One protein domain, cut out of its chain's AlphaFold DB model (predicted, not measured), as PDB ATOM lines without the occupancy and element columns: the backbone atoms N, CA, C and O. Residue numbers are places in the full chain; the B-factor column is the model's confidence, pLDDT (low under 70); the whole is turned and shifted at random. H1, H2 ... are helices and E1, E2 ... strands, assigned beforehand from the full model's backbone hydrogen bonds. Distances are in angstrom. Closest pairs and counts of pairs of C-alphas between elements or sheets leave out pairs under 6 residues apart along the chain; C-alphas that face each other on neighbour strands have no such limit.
ATOM      1  N   TRP A 136     221.161 188.213 197.074       92.56
ATOM      2  CA  TRP A 136     220.501 187.694 198.262       92.56
ATOM      3  C   TRP A 136     219.050 188.130 198.279       92.56
ATOM      4  O   TRP A 136     218.729 189.269 197.953       92.56
ATOM      5  N   PHE A 137     218.178 187.219 198.687       94.38
ATOM      6  CA  PHE A 137     216.750 187.461 198.773       94.38
ATOM      7  C   PHE A 137     216.243 186.959 200.117       94.38
ATOM      8  O   PHE A 137     216.670 185.908 200.593       94.38
ATOM      9  N   GLU A 138     215.317 187.699 200.711       93.19
ATOM     10  CA  GLU A 138     214.553 187.242 201.868       93.19
ATOM     11  C   GLU A 138     213.085 187.056 201.496       93.19
ATOM     12  O   GLU A 138     212.575 187.714 200.588       93.19
ATOM     13  N   TYR A 139     212.412 186.153 202.203       94.12
ATOM     14  CA  TYR A 139     210.977 185.950 202.062       94.12
ATOM     15  C   TYR A 139     210.209 187.176 202.566       94.12
ATOM     16  O   TYR A 139     210.443 187.652 203.678       94.12
ATOM     17  N   ASP A 140     209.234 187.619 201.781       94.44
ATOM     18  CA  ASP A 140     208.273 188.651 202.149       94.44
ATOM     19  C   ASP A 140     206.883 188.232 201.643       94.44
ATOM     20  O   ASP A 140     206.662 187.978 200.459       94.44
ATOM     21  N   SER A 141     205.923 188.115 202.564       93.88
ATOM     22  CA  SER A 141     204.553 187.673 202.270       93.88
ATOM     23  C   SER A 141     203.633 188.780 201.754       93.88
ATOM     24  O   SER A 141     202.448 188.528 201.508       93.88
ATOM     25  N   THR A 142     204.148 190.006 201.666       94.19
ATOM     26  CA  THR A 142     203.385 191.218 201.369       94.19
ATOM     27  C   THR A 142     203.916 191.955 200.153       94.19
ATOM     28  O   THR A 142     203.124 192.366 199.309       94.19
ATOM     29  N   THR A 143     205.235 192.092 200.031       94.88
ATOM     30  CA  THR A 143     205.874 192.801 198.923       94.88
ATOM     31  C   THR A 143     206.903 191.924 198.232       94.88
ATOM     32  O   THR A 143     207.397 190.954 198.799       94.88
ATOM     33  N   SER A 144     207.199 192.224 196.974       96.31
ATOM     34  CA  SER A 144     208.339 191.639 196.277       96.31
ATOM     35  C   SER A 144     209.078 192.716 195.500       96.31
ATOM     36  O   SER A 144     208.470 193.650 194.973       96.31
ATOM     37  N   SER A 145     210.406 192.639 195.478       96.50
ATOM     38  CA  SER A 145     211.230 193.610 194.754       96.50
ATOM     39  C   SER A 145     212.642 193.099 194.489       96.50
ATOM     40  O   SER A 145     213.111 192.142 195.110       96.50
ATOM     41  N   GLY A 146     213.313 193.754 193.540       95.94
ATOM     42  CA  GLY A 146     214.620 193.353 193.032       95.94
ATOM     43  C   GLY A 146     214.517 192.284 191.948       95.94
ATOM     44  O   GLY A 146     213.563 192.255 191.170       95.94
ATOM     45  N   GLY A 147     215.517 191.410 191.885       93.50
ATOM     46  CA  GLY A 147     215.658 190.432 190.815       93.50
ATOM     47  C   GLY A 147     216.164 191.054 189.521       93.50
ATOM     48  O   GLY A 147     216.783 192.123 189.500       93.50
ATOM     49  N   TYR A 148     215.920 190.348 188.423       94.31
ATOM     50  CA  TYR A 148     216.259 190.803 187.086       94.31
ATOM     51  C   TYR A 148     214.968 190.854 186.261       94.31
ATOM     52  O   TYR A 148     214.484 189.793 185.857       94.31
ATOM     53  N   PRO A 149     214.387 192.044 186.011       90.94
ATOM     54  CA  PRO A 149     213.046 192.180 185.429       90.94
ATOM     55  C   PRO A 149     212.826 191.388 184.135       90.94
ATOM     56  O   PRO A 149     211.744 190.854 183.913       90.94
ATOM     57  N   ASN A 150     213.875 191.246 183.324       92.19
ATOM     58  CA  ASN A 150     213.823 190.567 182.029       92.19
ATOM     59  C   ASN A 150     214.254 189.089 182.080       92.19
ATOM     60  O   ASN A 150     214.464 188.482 181.038       92.19
ATOM     61  N   LEU A 151     214.434 188.508 183.270       93.19
ATOM     62  CA  LEU A 151     214.918 187.130 183.415       93.19
ATOM     63  C   LEU A 151     214.251 186.399 184.579       93.19
ATOM     64  O   LEU A 151     213.666 185.338 184.383       93.19
ATOM     65  N   LEU A 152     214.334 186.956 185.787       95.44
ATOM     66  CA  LEU A 152     213.888 186.302 187.009       95.44
ATOM     67  C   LEU A 152     213.325 187.334 187.988       95.44
ATOM     68  O   LEU A 152     214.056 188.124 188.589       95.44
ATOM     69  N   ILE A 153     212.005 187.315 188.130       97.31
ATOM     70  CA  ILE A 153     211.214 188.254 188.918       97.31
ATOM     71  C   ILE A 153     210.802 187.558 190.221       97.31
ATOM     72  O   ILE A 153     210.183 186.489 190.161       97.31
ATOM     73  N   PRO A 154     211.111 188.126 191.396       97.56
ATOM     74  CA  PRO A 154     210.670 187.563 192.662       97.56
ATOM     75  C   PRO A 154     209.155 187.719 192.840       97.56
ATOM     76  O   PRO A 154     208.573 188.756 192.514       97.56
ATOM     77  N   VAL A 155     208.513 186.691 193.389       97.38
ATOM     78  CA  VAL A 155     207.063 186.669 193.636       97.38
ATOM     79  C   VAL A 155     206.751 186.905 195.115       97.38
ATOM     80  O   VAL A 155     205.907 187.732 195.433       97.38
ATOM     81  N   ASN A 156     207.458 186.222 196.017       97.00
ATOM     82  CA  ASN A 156     207.315 186.342 197.476       97.00
ATOM     83  C   ASN A 156     208.648 186.699 198.152       97.00
ATOM     84  O   ASN A 156     208.940 186.248 199.261       97.00
ATOM     85  N   ALA A 157     209.504 187.416 197.427       96.75
ATOM     86  CA  ALA A 157     210.869 187.662 197.845       96.75
ATOM     87  C   ALA A 157     211.291 189.106 197.591       96.75
ATOM     88  O   ALA A 157     210.864 189.749 196.628       96.75
ATOM     89  N   ARG A 158     212.178 189.597 198.449       96.69
ATOM     90  CA  ARG A 158     212.773 190.924 198.361       96.69
ATOM     91  C   ARG A 158     214.282 190.803 198.295       96.69
ATOM     92  O   ARG A 158     214.884 190.154 199.149       96.69
ATOM     93  N   GLU A 159     214.891 191.430 197.297       96.81
ATOM     94  CA  GLU A 159     216.346 191.509 197.209       96.81
ATOM     95  C   GLU A 159     216.904 192.335 198.373       96.81
ATOM     96  O   GLU A 159     216.412 193.421 198.698       96.81
ATOM     97  N   ILE A 160     217.939 191.801 199.014       95.25
ATOM     98  CA  ILE A 160     218.628 192.428 200.136       95.25
ATOM     99  C   ILE A 160     220.096 192.629 199.789       95.25
ATOM    100  O   ILE A 160     220.741 191.788 199.168       95.25
ATOM    101  N   SER A 161     220.642 193.760 200.223       90.88
ATOM    102  CA  SER A 161     222.059 194.086 200.047       90.88
ATOM    103  C   SER A 161     222.940 193.564 201.180       90.88
ATOM    104  O   SER A 161     224.158 193.541 201.040       90.88
ATOM    105  N   TYR A 162     222.348 193.151 202.302       87.12
ATOM    106  CA  TYR A 162     223.068 192.640 203.460       87.12
ATOM    107  C   TYR A 162     222.249 191.571 204.181       87.12
ATOM    108  O   TYR A 162     221.041 191.714 204.378       87.12
ATOM    109  N   ILE A 163     222.922 190.509 204.618       82.06
ATOM    110  CA  ILE A 163     222.324 189.469 205.453       82.06
ATOM    111  C   ILE A 163     222.401 189.934 206.906       82.06
ATOM    112  O   ILE A 163     223.487 190.111 207.460       82.06
ATOM    113  N   ARG A 164     221.248 190.104 207.556       80.19
ATOM    114  CA  ARG A 164     221.209 190.379 208.997       80.19
ATOM    115  C   ARG A 164     221.599 189.119 209.763       80.19
ATOM    116  O   ARG A 164     220.841 188.151 209.785       80.19
ATOM    117  N   ARG A 165     222.747 189.151 210.447       71.94
ATOM    118  CA  ARG A 165     223.120 188.122 211.425       71.94
ATOM    119  C   ARG A 165     222.155 188.193 212.602       71.94
ATOM    120  O   ARG A 165     222.293 189.020 213.495       71.94
ATOM    121  N   ARG A 166     221.139 187.342 212.594       71.81
ATOM    122  CA  ARG A 166     220.274 187.145 213.756       71.81
ATOM    123  C   ARG A 166     220.890 186.045 214.615       71.81
ATOM    124  O   ARG A 166     221.303 185.015 214.090       71.81
ATOM    125  N   ARG A 167     220.926 186.239 215.935       74.19
ATOM    126  CA  ARG A 167     221.251 185.157 216.874       74.19
ATOM    127  C   ARG A 167     220.093 184.170 216.864       74.19
ATOM    128  O   ARG A 167     219.023 184.486 217.374       74.19
ATOM    129  N   TRP A 168     220.285 183.034 216.208       68.06
ATOM    130  CA  TRP A 168     219.303 181.958 216.190       68.06
ATOM    131  C   TRP A 168     219.696 180.944 217.249       68.06
ATOM    132  O   TRP A 168     220.863 180.571 217.362       68.06
ATOM    133  N   THR A 169     218.729 180.492 218.037       73.44
ATOM    134  CA  THR A 169     218.937 179.317 218.880       73.44
ATOM    135  C   THR A 169     219.058 178.080 217.989       73.44
ATOM    136  O   THR A 169     218.504 178.043 216.886       73.44
ATOM    137  N   ALA A 170     219.727 177.029 218.470       64.62
ATOM    138  CA  ALA A 170     219.770 175.751 217.756       64.62
ATOM    139  C   ALA A 170     218.352 175.254 217.404       64.62
ATOM    140  O   ALA A 170     218.121 174.757 216.310       64.62
ATOM    141  N   LEU A 171     217.367 175.485 218.282       63.09
ATOM    142  CA  LEU A 171     215.966 175.147 218.028       63.09
ATOM    143  C   LEU A 171     215.348 175.970 216.883       63.09
ATOM    144  O   LEU A 171     214.565 175.427 216.114       63.09
ATOM    145  N   GLN A 172     215.702 177.249 216.736       67.00
ATOM    146  CA  GLN A 172     215.255 178.085 215.613       67.00
ATOM    147  C   GLN A 172     215.885 177.646 214.288       67.00
ATOM    148  O   GLN A 172     215.217 177.677 213.258       67.00
ATOM    149  N   TYR A 173     217.134 177.176 214.321       63.59
ATOM    150  CA  TYR A 173     217.779 176.560 213.162       63.59
ATOM    151  C   TYR A 173     217.102 175.230 212.787       63.59
ATOM    152  O   TYR A 173     216.863 174.949 211.624       63.59
ATOM    153  N   LEU A 174     216.690 174.428 213.770       57.72
ATOM    154  CA  LEU A 174     215.943 173.186 213.529       57.72
ATOM    155  C   LEU A 174     214.491 173.429 213.086       57.72
ATOM    156  O   LEU A 174     213.927 172.647 212.323       57.72
ATOM    157  N   ALA A 175     213.888 174.538 213.521       58.72
ATOM    158  CA  ALA A 175     212.563 174.973 213.094       58.72
ATOM    159  C   ALA A 175     212.520 175.426 211.625       58.72
ATOM    160  O   ALA A 175     211.440 175.731 211.132       58.72
ATOM    161  N   LEU A 176     213.637 175.369 210.884       56.22
ATOM    162  CA  LEU A 176     213.688 175.513 209.424       56.22
ATOM    163  C   LEU A 176     212.774 174.523 208.667       56.22
ATOM    164  O   LEU A 176     212.653 174.611 207.456       56.22
ATOM    165  N   THR A 177     212.020 173.639 209.320       51.53
ATOM    166  CA  THR A 177     210.852 172.990 208.694       51.53
ATOM    167  C   THR A 177     209.758 173.995 208.286       51.53
ATOM    168  O   THR A 177     209.027 173.743 207.326       51.53
ATOM    169  N   THR A 178     209.688 175.183 208.909       52.38
ATOM    170  CA  THR A 178     208.932 176.338 208.381       52.38
ATOM    171  C   THR A 178     209.588 176.981 207.152       52.38
ATOM    172  O   THR A 178     208.894 177.669 206.403       52.38
ATOM    173  N   SER A 179     210.878 176.726 206.893       57.22
ATOM    174  CA  SER A 179     211.622 177.223 205.717       57.22
ATOM    175  C   SER A 179     211.021 176.725 204.404       57.22
ATOM    176  O   SER A 179     211.003 177.448 203.412       57.22
ATOM    177  N   ASN A 180     210.424 175.530 204.400       68.94
ATOM    178  CA  ASN A 180     209.762 175.015 203.202       68.94
ATOM    179  C   ASN A 180     208.572 175.902 202.805       68.94
ATOM    180  O   ASN A 180     208.452 176.276 201.643       68.94
ATOM    181  N   LYS A 181     207.749 176.354 203.766       79.31
ATOM    182  CA  LYS A 181     206.634 177.279 203.474       79.31
ATOM    183  C   LYS A 181     207.131 178.617 202.923       79.31
ATOM    184  O   LYS A 181     206.569 179.146 201.968       79.31
ATOM    185  N   GLN A 182     208.216 179.124 203.504       88.25
ATOM    186  CA  GLN A 182     208.847 180.393 203.137       88.25
ATOM    187  C   GLN A 182     209.865 180.262 201.997       88.25
ATOM    188  O   GLN A 182     210.646 181.184 201.764       88.25
ATOM    189  N   SER A 183     209.866 179.140 201.275       92.81
ATOM    190  CA  SER A 183     210.722 178.992 200.107       92.81
ATOM    191  C   SER A 183     210.426 180.087 199.090       92.81
ATOM    192  O   SER A 183     209.274 180.483 198.874       92.81
ATOM    193  N   LEU A 184     211.498 180.595 198.494       95.50
ATOM    194  CA  LEU A 184     211.423 181.710 197.572       95.50
ATOM    195  C   LEU A 184     210.852 181.241 196.239       95.50
ATOM    196  O   LEU A 184     211.243 180.209 195.692       95.50
ATOM    197  N   VAL A 185     209.928 182.035 195.727       97.38
ATOM    198  CA  VAL A 185     209.210 181.807 194.489       97.38
ATOM    199  C   VAL A 185     209.618 182.885 193.515       97.38
ATOM    200  O   VAL A 185     209.554 184.081 193.810       97.38
ATOM    201  N   PHE A 186     210.017 182.443 192.335       98.12
ATOM    202  CA  PHE A 186     210.414 183.315 191.247       98.12
ATOM    203  C   PHE A 186     209.645 182.950 189.995       98.12
ATOM    204  O   PHE A 186     209.216 181.810 189.816       98.12
ATOM    205  N   ARG A 187     209.509 183.918 189.097       97.75
ATOM    206  CA  ARG A 187     208.967 183.683 187.767       97.75
ATOM    207  C   ARG A 187     209.814 184.333 186.693       97.75
ATOM    208  O   ARG A 187     210.432 185.365 186.937       97.75
ATOM    209  N   THR A 188     209.791 183.781 185.492       97.06
ATOM    210  CA  THR A 188     210.276 184.511 184.317       97.06
ATOM    211  C   THR A 188     209.234 185.555 183.882       97.06
ATOM    212  O   THR A 188     208.037 185.409 184.184       97.06
ATOM    213  N   PRO A 189     209.643 186.642 183.205       94.69
ATOM    214  CA  PRO A 189     208.691 187.511 182.522       94.69
ATOM    215  C   PRO A 189     207.894 186.727 181.468       94.69
ATOM    216  O   PRO A 189     208.384 185.756 180.889       94.69
ATOM    217  N   LYS A 190     206.659 187.172 181.221       91.94
ATOM    218  CA  LYS A 190     205.922 186.800 180.012       91.94
ATOM    219  C   LYS A 190     206.410 187.708 178.885       91.94
ATOM    220  O   LYS A 190     206.445 188.922 179.070       91.94
ATOM    221  N   HIS A 191     206.701 187.117 177.736       90.50
ATOM    222  CA  HIS A 191     206.839 187.831 176.467       90.50
ATOM    223  C   HIS A 191     205.727 187.377 175.515       90.50
ATOM    224  O   HIS A 191     205.069 186.373 175.798       90.50
ATOM    225  N   ASP A 192     205.507 188.102 174.418       85.62
ATOM    226  CA  ASP A 192     204.430 187.799 173.460       85.62
ATOM    227  C   ASP A 192     204.491 186.347 172.970       85.62
ATOM    228  O   ASP A 192     203.469 185.663 172.934       85.62
ATOM    229  N   ASP A 193     205.708 185.841 172.757       87.00
ATOM    230  CA  ASP A 193     205.961 184.479 172.286       87.00
ATOM    231  C   ASP A 193     206.437 183.513 173.381       87.00
ATOM    232  O   ASP A 193     206.756 182.367 173.088       87.00
ATOM    233  N   THR A 194     206.520 183.924 174.649       92.19
ATOM    234  CA  THR A 194     207.120 183.070 175.692       92.19
ATOM    235  C   THR A 194     206.255 183.033 176.945       92.19
ATOM    236  O   THR A 194     206.262 183.998 177.724       92.19
ATOM    237  N   PRO A 195     205.542 181.915 177.195       95.25
ATOM    238  CA  PRO A 195     204.858 181.693 178.460       95.25
ATOM    239  C   PRO A 195     205.842 181.702 179.628       95.25
ATOM    240  O   PRO A 195     206.965 181.203 179.517       95.25
ATOM    241  N   SER A 196     205.407 182.234 180.768       96.69
ATOM    242  CA  SER A 196     206.251 182.307 181.958       96.69
ATOM    243  C   SER A 196     206.543 180.926 182.558       96.69
ATOM    244  O   SER A 196     205.816 179.950 182.357       96.69
ATOM    245  N   ILE A 197     207.627 180.854 183.324       97.94
ATOM    246  CA  ILE A 197     207.985 179.711 184.161       97.94
ATOM    247  C   ILE A 197     207.896 180.166 185.611       97.94
ATOM    248  O   ILE A 197     208.513 181.167 185.968       97.94
ATOM    249  N   LEU A 198     207.154 179.438 186.442       98.06
ATOM    250  CA  LEU A 198     207.039 179.646 187.880       98.06
ATOM    251  C   LEU A 198     207.874 178.600 188.627       98.06
ATOM    252  O   LEU A 198     207.556 177.408 188.638       98.06
ATOM    253  N   PHE A 199     208.925 179.071 189.289       97.94
ATOM    254  CA  PHE A 199     209.785 178.281 190.159       97.94
ATOM    255  C   PHE A 199     209.273 178.385 191.591       97.94
ATOM    256  O   PHE A 199     209.381 179.433 192.220       97.94
ATOM    257  N   THR A 200     208.703 177.302 192.105       96.62
ATOM    258  CA  THR A 200     208.025 177.273 193.411       96.62
ATOM    259  C   THR A 200     208.898 176.748 194.542       96.62
ATOM    260  O   THR A 200     208.562 176.959 195.705       96.62
ATOM    261  N   SER A 201     209.971 176.012 194.218       93.00
ATOM    262  CA  SER A 201     210.765 175.262 195.201       93.00
ATOM    263  C   SER A 201     209.835 174.453 196.129       93.00
ATOM    264  O   SER A 201     208.977 173.716 195.636       93.00
ATOM    265  N   ASP A 202     209.936 174.633 197.444       93.06
ATOM    266  CA  ASP A 202     209.124 173.940 198.446       93.06
ATOM    267  C   ASP A 202     207.916 174.743 198.959       93.06
ATOM    268  O   ASP A 202     207.175 174.250 199.817       93.06
ATOM    269  N   SER A 203     207.670 175.934 198.399       93.75
ATOM    270  CA  SER A 203     206.662 176.882 198.888       93.75
ATOM    271  C   SER A 203     205.239 176.327 198.819       93.75
ATOM    272  O   SER A 203     204.844 175.683 197.849       93.75
ATOM    273  N   ASP A 204     204.427 176.648 199.826       93.12
ATOM    274  CA  ASP A 204     202.990 176.347 199.842       93.12
ATOM    275  C   ASP A 204     202.134 177.445 199.179       93.12
ATOM    276  O   ASP A 204     200.904 177.349 199.166       93.12
ATOM    277  N   LEU A 205     202.782 178.479 198.622       94.56
ATOM    278  CA  LEU A 205     202.175 179.668 198.017       94.56
ATOM    279  C   LEU A 205     201.116 180.352 198.900       94.56
ATOM    280  O   LEU A 205     200.138 180.896 198.382       94.56
ATOM    281  N   SER A 206     201.301 180.329 200.223       92.50
ATOM    282  CA  SER A 206     200.399 180.964 201.199       92.50
ATOM    283  C   SER A 206     200.523 182.494 201.294       92.50
ATOM    284  O   SER A 206     199.783 183.131 202.046       92.50
ATOM    285  N   PHE A 207     201.446 183.097 200.544       93.31
ATOM    286  CA  PHE A 207     201.656 184.544 200.487       93.31
ATOM    287  C   PHE A 207     200.564 185.268 199.679       93.31
ATOM    288  O   PHE A 207     199.868 184.659 198.863       93.31
ATOM    289  N   ARG A 208     200.407 186.579 199.915       92.12
ATOM    290  CA  ARG A 208     199.269 187.370 199.409       92.12
ATOM    291  C   ARG A 208     199.417 187.826 197.962       92.12
ATOM    292  O   ARG A 208     198.416 188.145 197.338       92.12
ATOM    293  N   GLN A 209     200.643 187.894 197.458       94.56
ATOM    294  CA  GLN A 209     200.936 188.389 196.123       94.56
ATOM    295  C   GLN A 209     200.248 187.535 195.048       94.56
ATOM    296  O   GLN A 209     200.251 186.292 195.091       94.56
ATOM    297  N   ASP A 210     199.689 188.226 194.058       93.50
ATOM    298  CA  ASP A 210     199.113 187.601 192.880       93.50
ATOM    299  C   ASP A 210     200.202 187.021 191.983       93.50
ATOM    300  O   ASP A 210     201.292 187.575 191.814       93.50
ATOM    301  N   ILE A 211     199.882 185.880 191.380       95.12
ATOM    302  CA  ILE A 211     200.740 185.221 190.404       95.12
ATOM    303  C   ILE A 211     199.983 185.267 189.082       95.12
ATOM    304  O   ILE A 211     199.004 184.531 188.935       95.12
ATOM    305  N   PRO A 212     200.375 186.139 188.137       92.75
ATOM    306  CA  PRO A 212     199.637 186.284 186.894       92.75
ATOM    307  C   PRO A 212     199.705 184.978 186.103       92.75
ATOM    308  O   PRO A 212     200.789 184.485 185.785       92.75
ATOM    309  N   TYR A 213     198.537 184.428 185.783       94.00
ATOM    310  CA  TYR A 213     198.430 183.256 184.927       94.00
ATOM    311  C   TYR A 213     198.800 183.607 183.483       94.00
ATOM    312  O   TYR A 213     198.418 184.661 182.962       94.00
ATOM    313  N   ASN A 214     199.525 182.708 182.815       93.19
ATOM    314  CA  ASN A 214     199.795 182.795 181.388       93.19
ATOM    315  C   ASN A 214     199.526 181.444 180.721       93.19
ATOM    316  O   ASN A 214     199.917 180.399 181.240       93.19
ATOM    317  N   ASP A 215     198.879 181.488 179.561       94.81
ATOM    318  CA  ASP A 215     198.585 180.300 178.768       94.81
ATOM    319  C   ASP A 215     199.874 179.545 178.414       94.81
ATOM    320  O   ASP A 215     200.845 180.143 177.951       94.81
ATOM    321  N   GLY A 216     199.913 178.244 178.699       96.06
ATOM    322  CA  GLY A 216     201.088 177.402 178.490       96.06
ATOM    323  C   GLY A 216     202.202 177.570 179.526       96.06
ATOM    324  O   GLY A 216     203.286 177.038 179.303       96.06
ATOM    325  N   MET A 217     201.994 178.287 180.640       97.50
ATOM    326  CA  MET A 217     203.046 178.472 181.648       97.50
ATOM    327  C   MET A 217     203.556 177.144 182.227       97.50
ATOM    328  O   MET A 217     202.797 176.189 182.424       97.50
ATOM    329  N   ILE A 218     204.846 177.107 182.561       98.38
ATOM    330  CA  ILE A 218     205.450 175.989 183.292       98.38
ATOM    331  C   ILE A 218     205.403 176.296 184.786       98.38
ATOM    332  O   ILE A 218     205.764 177.391 185.206       98.38
ATOM    333  N   ILE A 219     205.019 175.320 185.603       98.25
ATOM    334  CA  ILE A 219     205.072 175.408 187.062       98.25
ATOM    335  C   ILE A 219     205.867 174.221 187.595       98.25
ATOM    336  O   ILE A 219     205.522 173.061 187.349       98.25
ATOM    337  N   THR A 220     206.932 174.485 188.354       98.12
ATOM    338  CA  THR A 220     207.605 173.407 189.085       98.12
ATOM    339  C   THR A 220     206.692 172.900 190.195       98.12
ATOM    340  O   THR A 220     206.083 173.693 190.901       98.12
ATOM    341  N   ALA A 221     206.581 171.589 190.378       97.12
ATOM    342  CA  ALA A 221     205.729 171.005 191.404       97.12
ATOM    343  C   ALA A 221     206.271 171.339 192.807       97.12
ATOM    344  O   ALA A 221     207.372 170.880 193.140       97.12
ATOM    345  N   PRO A 222     205.517 172.061 193.654       95.38
ATOM    346  CA  PRO A 222     206.014 172.457 194.960       95.38
ATOM    347  C   PRO A 222     206.308 171.256 195.853       95.38
ATOM    348  O   PRO A 222     205.497 170.326 195.944       95.38
ATOM    349  N   HIS A 223     207.464 171.277 196.521       93.62
ATOM    350  CA  HIS A 223     207.924 170.212 197.419       93.62
ATOM    351  C   HIS A 223     207.749 168.815 196.804       93.62
ATOM    352  O   HIS A 223     207.153 167.900 197.389       93.62
ATOM    353  N   HIS A 224     208.219 168.666 195.563       94.31
ATOM    354  CA  HIS A 224     208.200 167.410 194.809       94.31
ATOM    355  C   HIS A 224     206.795 166.827 194.565       94.31
ATOM    356  O   HIS A 224     206.635 165.614 194.384       94.31
ATOM    357  N   GLY A 225     205.756 167.666 194.553       95.00
ATOM    358  CA  GLY A 225     204.378 167.218 194.349       95.00
ATOM    359  C   GLY A 225     203.679 166.750 195.629       95.00
ATOM    360  O   GLY A 225     202.757 165.944 195.556       95.00
ATOM    361  N   SER A 226     204.145 167.164 196.810       93.62
ATOM    362  CA  SER A 226     203.623 166.685 198.098       93.62
ATOM    363  C   SER A 226     202.179 167.119 198.372       93.62
ATOM    364  O   SER A 226     201.787 168.251 198.091       93.62
ATOM    365  N   GLU A 227     201.405 166.236 199.010       94.56
ATOM    366  CA  GLU A 227     200.029 166.515 199.451       94.56
ATOM    367  C   GLU A 227     199.960 167.602 200.539       94.56
ATOM    368  O   GLU A 227     198.937 168.268 200.702       94.56
ATOM    369  N   ALA A 228     201.065 167.836 201.256       92.00
ATOM    370  CA  ALA A 228     201.166 168.938 202.210       92.00
ATOM    371  C   ALA A 228     200.972 170.312 201.532       92.00
ATOM    372  O   ALA A 228     200.436 171.223 202.156       92.00
ATOM    373  N   ASN A 229     201.305 170.421 200.239       93.56
ATOM    374  CA  ASN A 229     201.169 171.636 199.429       93.56
ATOM    375  C   ASN A 229     199.915 171.625 198.540       93.56
ATOM    376  O   ASN A 229     199.857 172.319 197.527       93.56
ATOM    377  N   ARG A 230     198.872 170.865 198.913       94.75
ATOM    378  CA  ARG A 230     197.640 170.737 198.111       94.75
ATOM    379  C   ARG A 230     196.960 172.060 197.747       94.75
ATOM    380  O   ARG A 230     196.312 172.154 196.709       94.75
ATOM    381  N   ASN A 231     197.105 173.078 198.595       92.12
ATOM    382  CA  ASN A 231     196.489 174.386 198.386       92.12
ATOM    383  C   ASN A 231     197.069 175.109 197.164       92.12
ATOM    384  O   ASN A 231     196.338 175.851 196.513       92.12
ATOM    385  N   VAL A 232     198.330 174.838 196.804       93.94
ATOM    386  CA  VAL A 232     198.968 175.414 195.610       93.94
ATOM    387  C   VAL A 232     198.193 175.047 194.354       93.94
ATOM    388  O   VAL A 232     197.884 175.908 193.538       93.94
ATOM    389  N   TYR A 233     197.807 173.781 194.225       94.88
ATOM    390  CA  TYR A 233     197.119 173.282 193.037       94.88
ATOM    391  C   TYR A 233     195.730 173.896 192.846       94.88
ATOM    392  O   TYR A 233     195.254 174.001 191.723       94.88
ATOM    393  N   ARG A 234     195.098 174.371 193.926       92.00
ATOM    394  CA  ARG A 234     193.816 175.085 193.848       92.00
ATOM    395  C   ARG A 234     193.954 176.498 193.282       92.00
ATOM    396  O   ARG A 234     192.973 177.022 192.774       92.00
ATOM    397  N   ARG A 235     195.146 177.109 193.345       91.88
ATOM    398  CA  ARG A 235     195.416 178.419 192.719       91.88
ATOM    399  C   ARG A 235     195.519 178.327 191.192       91.88
ATOM    400  O   ARG A 235     195.467 179.351 190.523       91.88
ATOM    401  N   PHE A 236     195.672 177.119 190.648       93.94
ATOM    402  CA  PHE A 236     195.967 176.882 189.238       93.94
ATOM    403  C   PHE A 236     195.038 175.811 188.658       93.94
ATOM    404  O   PHE A 236     195.388 174.636 188.583       93.94
ATOM    405  N   THR A 237     193.850 176.232 188.226       92.19
ATOM    406  CA  THR A 237     192.807 175.352 187.666       92.19
ATOM    407  C   THR A 237     192.707 175.408 186.140       92.19
ATOM    408  O   THR A 237     191.739 174.919 185.575       92.19
ATOM    409  N   HIS A 238     193.675 176.030 185.465       93.38
ATOM    410  CA  HIS A 238     193.651 176.206 184.013       93.38
ATOM    411  C   HIS A 238     194.153 174.951 183.284       93.38
ATOM    412  O   HIS A 238     195.118 174.318 183.720       93.38
ATOM    413  N   ASP A 239     193.547 174.630 182.138       89.75
ATOM    414  CA  ASP A 239     193.860 173.415 181.372       89.75
ATOM    415  C   ASP A 239     195.193 173.467 180.624       89.75
ATOM    416  O   ASP A 239     195.783 172.426 180.340       89.75
ATOM    417  N   ASN A 240     195.713 174.657 180.327       94.75
ATOM    418  CA  ASN A 240     196.973 174.809 179.607       94.75
ATOM    419  C   ASN A 240     198.112 175.223 180.547       94.75
ATOM    420  O   ASN A 240     198.682 176.309 180.437       94.75
ATOM    421  N   ILE A 241     198.402 174.359 181.517       97.00
ATOM    422  CA  ILE A 241     199.555 174.461 182.419       97.00
ATOM    423  C   ILE A 241     200.455 173.250 182.202       97.00
ATOM    424  O   ILE A 241     199.984 172.143 181.928       97.00
ATOM    425  N   ILE A 242     201.761 173.452 182.341       98.31
ATOM    426  CA  ILE A 242     202.745 172.377 182.322       98.31
ATOM    427  C   ILE A 242     203.351 172.228 183.715       98.31
ATOM    428  O   ILE A 242     204.115 173.072 184.173       98.31
ATOM    429  N   TRP A 243     203.050 171.121 184.383       98.12
ATOM    430  CA  TRP A 243     203.622 170.772 185.676       98.12
ATOM    431  C   TRP A 243     204.923 169.997 185.497       98.12
ATOM    432  O   TRP A 243     204.946 168.950 184.847       98.12
ATOM    433  N   VAL A 244     206.003 170.475 186.115       98.38
ATOM    434  CA  VAL A 244     207.310 169.804 186.099       98.38
ATOM    435  C   VAL A 244     207.696 169.390 187.508       98.38
ATOM    436  O   VAL A 244     207.924 170.225 188.378       98.38
ATOM    437  N   ARG A 245     207.813 168.088 187.748       97.25
ATOM    438  CA  ARG A 245     208.182 167.534 189.051       97.25
ATOM    439  C   ARG A 245     209.546 166.871 188.994       97.25
ATOM    440  O   ARG A 245     209.819 166.044 188.126       97.25
ATOM    441  N   SER A 246     210.369 167.154 189.992       94.25
ATOM    442  CA  SER A 246     211.537 166.335 190.294       94.25
ATOM    443  C   SER A 246     211.319 165.636 191.625       94.25
ATOM    444  O   SER A 246     210.828 166.276 192.545       94.25
ATOM    445  N   ASP A 247     211.620 164.345 191.724       85.12
ATOM    446  CA  ASP A 247     211.632 163.588 192.980       85.12
ATOM    447  C   ASP A 247     212.453 162.310 192.784       85.12
ATOM    448  O   ASP A 247     212.593 161.812 191.669       85.12
ATOM    449  N   GLY A 248     212.975 161.763 193.870       81.12
ATOM    450  CA  GLY A 248     213.694 160.490 193.874       81.12
ATOM    451  C   GLY A 248     213.784 159.835 195.244       81.12
ATOM    452  O   GLY A 248     214.288 158.720 195.350       81.12
ATOM    453  N   ARG A 249     213.301 160.504 196.298       83.06
ATOM    454  CA  ARG A 249     213.505 160.064 197.682       83.06
ATOM    455  C   ARG A 249     212.261 159.414 198.274       83.06
ATOM    456  O   ARG A 249     212.378 158.470 199.051       83.06
ATOM    457  N   PHE A 250     211.070 159.895 197.920       84.88
ATOM    458  CA  PHE A 250     209.831 159.486 198.580       84.88
ATOM    459  C   PHE A 250     208.958 158.615 197.675       84.88
ATOM    460  O   PHE A 250     208.399 159.083 196.687       84.88
ATOM    461  N   ARG A 251     208.757 157.350 198.066       85.75
ATOM    462  CA  ARG A 251     207.915 156.392 197.321       85.75
ATOM    463  C   ARG A 251     206.434 156.782 197.270       85.75
ATOM    464  O   ARG A 251     205.726 156.365 196.363       85.75
ATOM    465  N   THR A 252     205.961 157.568 198.235       89.25
ATOM    466  CA  THR A 252     204.552 157.977 198.340       89.25
ATOM    467  C   THR A 252     204.205 159.191 197.480       89.25
ATOM    468  O   THR A 252     203.024 159.450 197.267       89.25
ATOM    469  N   ARG A 253     205.190 159.925 196.953       92.12
ATOM    470  CA  ARG A 253     204.972 161.128 196.135       92.12
ATOM    471  C   ARG A 253     204.944 160.785 194.638       92.12
ATOM    472  O   ARG A 253     205.654 159.870 194.224       92.12
ATOM    473  N   PRO A 254     204.172 161.511 193.810       95.81
ATOM    474  CA  PRO A 254     203.398 162.711 194.148       95.81
ATOM    475  C   PRO A 254     202.085 162.407 194.889       95.81
ATOM    476  O   PRO A 254     201.584 161.285 194.861       95.81
ATOM    477  N   GLY A 255     201.539 163.416 195.568       95.38
ATOM    478  CA  GLY A 255     200.242 163.357 196.244       95.38
ATOM    479  C   GLY A 255     199.057 163.374 195.275       95.38
ATOM    480  O   GLY A 255     199.195 163.713 194.096       95.38
ATOM    481  N   LYS A 256     197.869 163.036 195.788       96.44
ATOM    482  CA  LYS A 256     196.619 162.978 195.015       96.44
ATOM    483  C   LYS A 256     196.265 164.335 194.410       96.44
ATOM    484  O   LYS A 256     195.827 164.397 193.266       96.44
ATOM    485  N   SER A 257     196.500 165.423 195.140       96.81
ATOM    486  CA  SER A 257     196.200 166.769 194.653       96.81
ATOM    487  C   SER A 257     197.051 167.163 193.439       96.81
ATOM    488  O   SER A 257     196.523 167.790 192.531       96.81
ATOM    489  N   TYR A 258     198.319 166.734 193.368       96.81
ATOM    490  CA  TYR A 258     199.159 166.922 192.174       96.81
ATOM    491  C   TYR A 258     198.645 166.100 190.983       96.81
ATOM    492  O   TYR A 258     198.556 166.588 189.863       96.81
ATOM    493  N   LEU A 259     198.289 164.836 191.225       96.31
ATOM    494  CA  LEU A 259     197.834 163.910 190.179       96.31
ATOM    495  C   LEU A 259     196.487 164.311 189.562       96.31
ATOM    496  O   LEU A 259     196.171 163.923 188.432       96.31
ATOM    497  N   ASN A 260     195.702 165.080 190.312       96.25
ATOM    498  CA  ASN A 260     194.403 165.592 189.906       96.25
ATOM    499  C   ASN A 260     194.463 167.009 189.325       96.25
ATOM    500  O   ASN A 260     193.405 167.554 189.019       96.25
ATOM    501  N   THR A 261     195.644 167.623 189.178       96.00
ATOM    502  CA  THR A 261     195.705 168.933 188.524       96.00
ATOM    503  C   THR A 261     195.404 168.835 187.038       96.00
ATOM    504  O   THR A 261     195.626 167.808 186.393       96.00
ATOM    505  N   HIS A 262     194.908 169.946 186.508       94.94
ATOM    506  CA  HIS A 262     194.738 170.157 185.082       94.94
ATOM    507  C   HIS A 262     196.094 170.377 184.399       94.94
ATOM    508  O   HIS A 262     197.080 170.764 185.039       94.94
ATOM    509  N   GLY A 263     196.125 170.137 183.089       95.69
ATOM    510  CA  GLY A 263     197.303 170.344 182.256       95.69
ATOM    511  C   GLY A 263     198.170 169.112 182.036       95.69
ATOM    512  O   GLY A 263     197.771 167.972 182.271       95.69
ATOM    513  N   LYS A 264     199.364 169.360 181.499       97.50
ATOM    514  CA  LYS A 264     200.350 168.330 181.163       97.50
ATOM    515  C   LYS A 264     201.319 168.162 182.322       97.50
ATOM    516  O   LYS A 264     201.751 169.146 182.913       97.50
ATOM    517  N   HIS A 265     201.743 166.933 182.586       97.81
ATOM    518  CA  HIS A 265     202.708 166.635 183.643       97.81
ATOM    519  C   HIS A 265     203.966 166.005 183.066       97.81
ATOM    520  O   HIS A 265     203.898 165.075 182.261       97.81
ATOM    521  N   PHE A 266     205.116 166.440 183.565       98.12
ATOM    522  CA  PHE A 266     206.416 165.848 183.288       98.12
ATOM    523  C   PHE A 266     207.150 165.605 184.599       98.12
ATOM    524  O   PHE A 266     207.181 166.461 185.483       98.12
ATOM    525  N   CYS A 267     207.743 164.423 184.732       97.56
ATOM    526  CA  CYS A 267     208.491 164.045 185.921       97.56
ATOM    527  C   CYS A 267     209.887 163.565 185.536       97.56
ATOM    528  O   CYS A 267     210.023 162.781 184.594       97.56
ATOM    529  N   THR A 268     210.898 163.939 186.321       97.00
ATOM    530  CA  THR A 268     212.232 163.325 186.204       97.00
ATOM    531  C   THR A 268     212.202 161.849 186.611       97.00
ATOM    532  O   THR A 268     212.940 161.043 186.057       97.00
ATOM    533  N   LEU A 269     211.299 161.470 187.523       95.56
ATOM    534  CA  LEU A 269     211.017 160.088 187.914       95.56
ATOM    535  C   LEU A 269     209.523 159.908 188.226       95.56
ATOM    536  O   LEU A 269     208.927 160.708 188.958       95.56
ATOM    537  N   CYS A 270     208.911 158.848 187.691       95.69
ATOM    538  CA  CYS A 270     207.493 158.550 187.903       95.69
ATOM    539  C   CYS A 270     207.278 157.477 188.977       95.69
ATOM    540  O   CYS A 270     207.923 156.431 188.963       95.69
ATOM    541  N   ARG A 271     206.329 157.715 189.893       92.81
ATOM    542  CA  ARG A 271     205.944 156.753 190.934       92.81
ATOM    543  C   ARG A 271     205.291 155.524 190.310       92.81
ATOM    544  O   ARG A 271     204.333 155.666 189.554       92.81
ATOM    545  N   GLY A 272     205.775 154.341 190.685       88.69
ATOM    546  CA  GLY A 272     205.248 153.063 190.195       88.69
ATOM    547  C   GLY A 272     205.634 152.749 188.748       88.69
ATOM    548  O   GLY A 272     205.134 151.786 188.183       88.69
ATOM    549  N   SER A 273     206.517 153.548 188.148       91.81
ATOM    550  CA  SER A 273     207.024 153.296 186.806       91.81
ATOM    551  C   SER A 273     208.288 152.443 186.844       91.81
ATOM    552  O   SER A 273     209.127 152.606 187.728       91.81
ATOM    553  N   THR A 274     208.443 151.573 185.848       93.38
ATOM    554  CA  THR A 274     209.683 150.834 185.571       93.38
ATOM    555  C   THR A 274     210.662 151.634 184.710       93.38
ATOM    556  O   THR A 274     211.798 151.206 184.516       93.38
ATOM    557  N   TYR A 275     210.252 152.794 184.186       93.69
ATOM    558  CA  TYR A 275     211.132 153.627 183.377       93.69
ATOM    559  C   TYR A 275     212.242 154.250 184.230       93.69
ATOM    560  O   TYR A 275     211.986 154.689 185.356       93.69
ATOM    561  N   PRO A 276     213.467 154.365 183.684       94.19
ATOM    562  CA  PRO A 276     214.556 155.028 184.379       94.19
ATOM    563  C   PRO A 276     214.277 156.526 184.541       94.19
ATOM    564  O   PRO A 276     213.425 157.111 183.854       94.19
ATOM    565  N   LYS A 277     215.055 157.156 185.428       95.19
ATOM    566  CA  LYS A 277     215.099 158.612 185.571       95.19
ATOM    567  C   LYS A 277     215.376 159.264 184.209       95.19
ATOM    568  O   LYS A 277     216.122 158.723 183.395       95.19
ATOM    569  N   GLN A 278     214.765 160.413 183.965       95.94
ATOM    570  CA  GLN A 278     214.962 161.216 182.762       95.94
ATOM    571  C   GLN A 278     215.218 162.677 183.112       95.94
ATOM    572  O   GLN A 278     214.783 163.168 184.158       95.94
ATOM    573  N   ASP A 279     215.850 163.375 182.178       96.75
ATOM    574  CA  ASP A 279     215.798 164.827 182.135       96.75
ATOM    575  C   ASP A 279     214.436 165.266 181.595       96.75
ATOM    576  O   ASP A 279     213.875 164.635 180.698       96.75
ATOM    577  N   VAL A 280     213.912 166.371 182.120       97.31
ATOM    578  CA  VAL A 280     212.757 167.051 181.527       97.31
ATOM    579  C   VAL A 280     213.288 168.195 180.676       97.31
ATOM    580  O   VAL A 280     213.823 169.168 181.205       97.31
ATOM    581  N   ARG A 281     213.160 168.061 179.357       97.81
ATOM    582  CA  ARG A 281     213.629 169.025 178.360       97.81
ATOM    583  C   ARG A 281     212.440 169.540 177.562       97.81
ATOM    584  O   ARG A 281     211.820 168.809 176.787       97.81
ATOM    585  N   LEU A 282     212.124 170.809 177.775       97.00
ATOM    586  CA  LEU A 282     211.080 171.535 177.065       97.00
ATOM    587  C   LEU A 282     211.754 172.644 176.263       97.00
ATOM    588  O   LEU A 282     212.576 173.378 176.807       97.00
ATOM    589  N   VAL A 283     211.411 172.764 174.985       96.75
ATOM    590  CA  VAL A 283     211.867 173.870 174.139       96.75
ATOM    591  C   VAL A 283     210.684 174.697 173.679       96.75
ATOM    592  O   VAL A 283     209.564 174.194 173.579       96.75
ATOM    593  N   LEU A 284     210.933 175.963 173.385       95.38
ATOM    594  CA  LEU A 284     209.922 176.864 172.864       95.38
ATOM    595  C   LEU A 284     209.912 176.789 171.332       95.38
ATOM    596  O   LEU A 284     210.911 177.108 170.693       95.38
ATOM    597  N   ILE A 285     208.794 176.358 170.743       95.25
ATOM    598  CA  ILE A 285     208.592 176.304 169.288       95.25
ATOM    599  C   ILE A 285     207.289 177.032 168.974       95.25
ATOM    600  O   ILE A 285     206.230 176.621 169.444       95.25
ATOM    601  N   SER A 286     207.361 178.104 168.176       93.50
ATOM    602  CA  SER A 286     206.189 178.902 167.763       93.50
ATOM    603  C   SER A 286     205.289 179.297 168.942       93.50
ATOM    604  O   SER A 286     204.085 179.039 168.945       93.50
ATOM    605  N   GLY A 287     205.896 179.830 170.001       91.94
ATOM    606  CA  GLY A 287     205.172 180.279 171.187       91.94
ATOM    607  C   GLY A 287     204.750 179.195 172.181       91.94
ATOM    608  O   GLY A 287     204.104 179.497 173.183       91.94
ATOM    609  N   LYS A 288     205.080 177.920 171.929       94.94
ATOM    610  CA  LYS A 288     204.594 176.789 172.732       94.94
ATOM    611  C   LYS A 288     205.726 175.911 173.239       94.94
ATOM    612  O   LYS A 288     206.604 175.489 172.486       94.94
ATOM    613  N   TRP A 289     205.657 175.568 174.522       96.56
ATOM    614  CA  TRP A 289     206.549 174.584 175.122       96.56
ATOM    615  C   TRP A 289     206.274 173.187 174.562       96.56
ATOM    616  O   TRP A 289     205.171 172.648 174.685       96.56
ATOM    617  N   THR A 290     207.307 172.598 173.970       97.12
ATOM    618  CA  THR A 290     207.271 171.287 173.326       97.12
ATOM    619  C   THR A 290     208.314 170.375 173.973       97.12
ATOM    620  O   THR A 290     209.481 170.763 174.076       97.12
ATOM    621  N   PRO A 291     207.930 169.173 174.438       97.88
ATOM    622  CA  PRO A 291     208.881 168.222 174.998       97.88
ATOM    623  C   PRO A 291     209.790 167.646 173.910       97.88
ATOM    624  O   PRO A 291     209.314 167.223 172.859       97.88
ATOM    625  N   ILE A 292     211.091 167.566 174.192       97.81
ATOM    626  CA  ILE A 292     212.074 166.879 173.345       97.81
ATOM    627  C   ILE A 292     212.754 165.800 174.179       97.81
ATOM    628  O   ILE A 292     213.222 166.068 175.284       97.81
TER     629      ILE A 292
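This is residues 136 to 292 of the 301 residues of an uncharacterized protein of Syntrophomonadaceae bacterium (UniProt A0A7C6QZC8). Little regular structure: a loop-rich body with a small parallel sheet, E3 E4 E5 E6, in its middle and hairpins E1 E2 and E7 E8 toward opposite ends; residues 164 to 177 stick out. Four named helices and eight strands hold 55 of 157 printed residues, class mixed. It is compact: radius of gyration of the C-alphas 16.6 A, spans 47 by 39 by 26 A.

In order, E1 is residues 136 to 139, from C-alpha (220.501, 187.694, 198.262), E2 157 to 160, H1 170 to 178, E3 197 to 199, E4 218 to 220, H2 222 to 225, H3 227 to 234, E5 242 to 245, H4 256 to 259, E6 264 to 267, E7 282 to 285, E8 288 to 291, to C-alpha (208.881, 168.222, 174.998).

N 219 of E4 and O 242 of E5 are within hydrogen-bond range, 2.8 A. H2 only grazes the sheet. H3 and H4 touch, closest C-alphas Arg 230 and Ser 257, 5.5 A. In H3, 0 of 4 O i to N i+4 pairs are within range, but 4 of 5 i+3 pairs; in H1, 2 of 5 and 5 of 6.

The printed part has no cut. The link E3 to E4 is long. Residues 168 and 170 to 180 have pLDDT under 70.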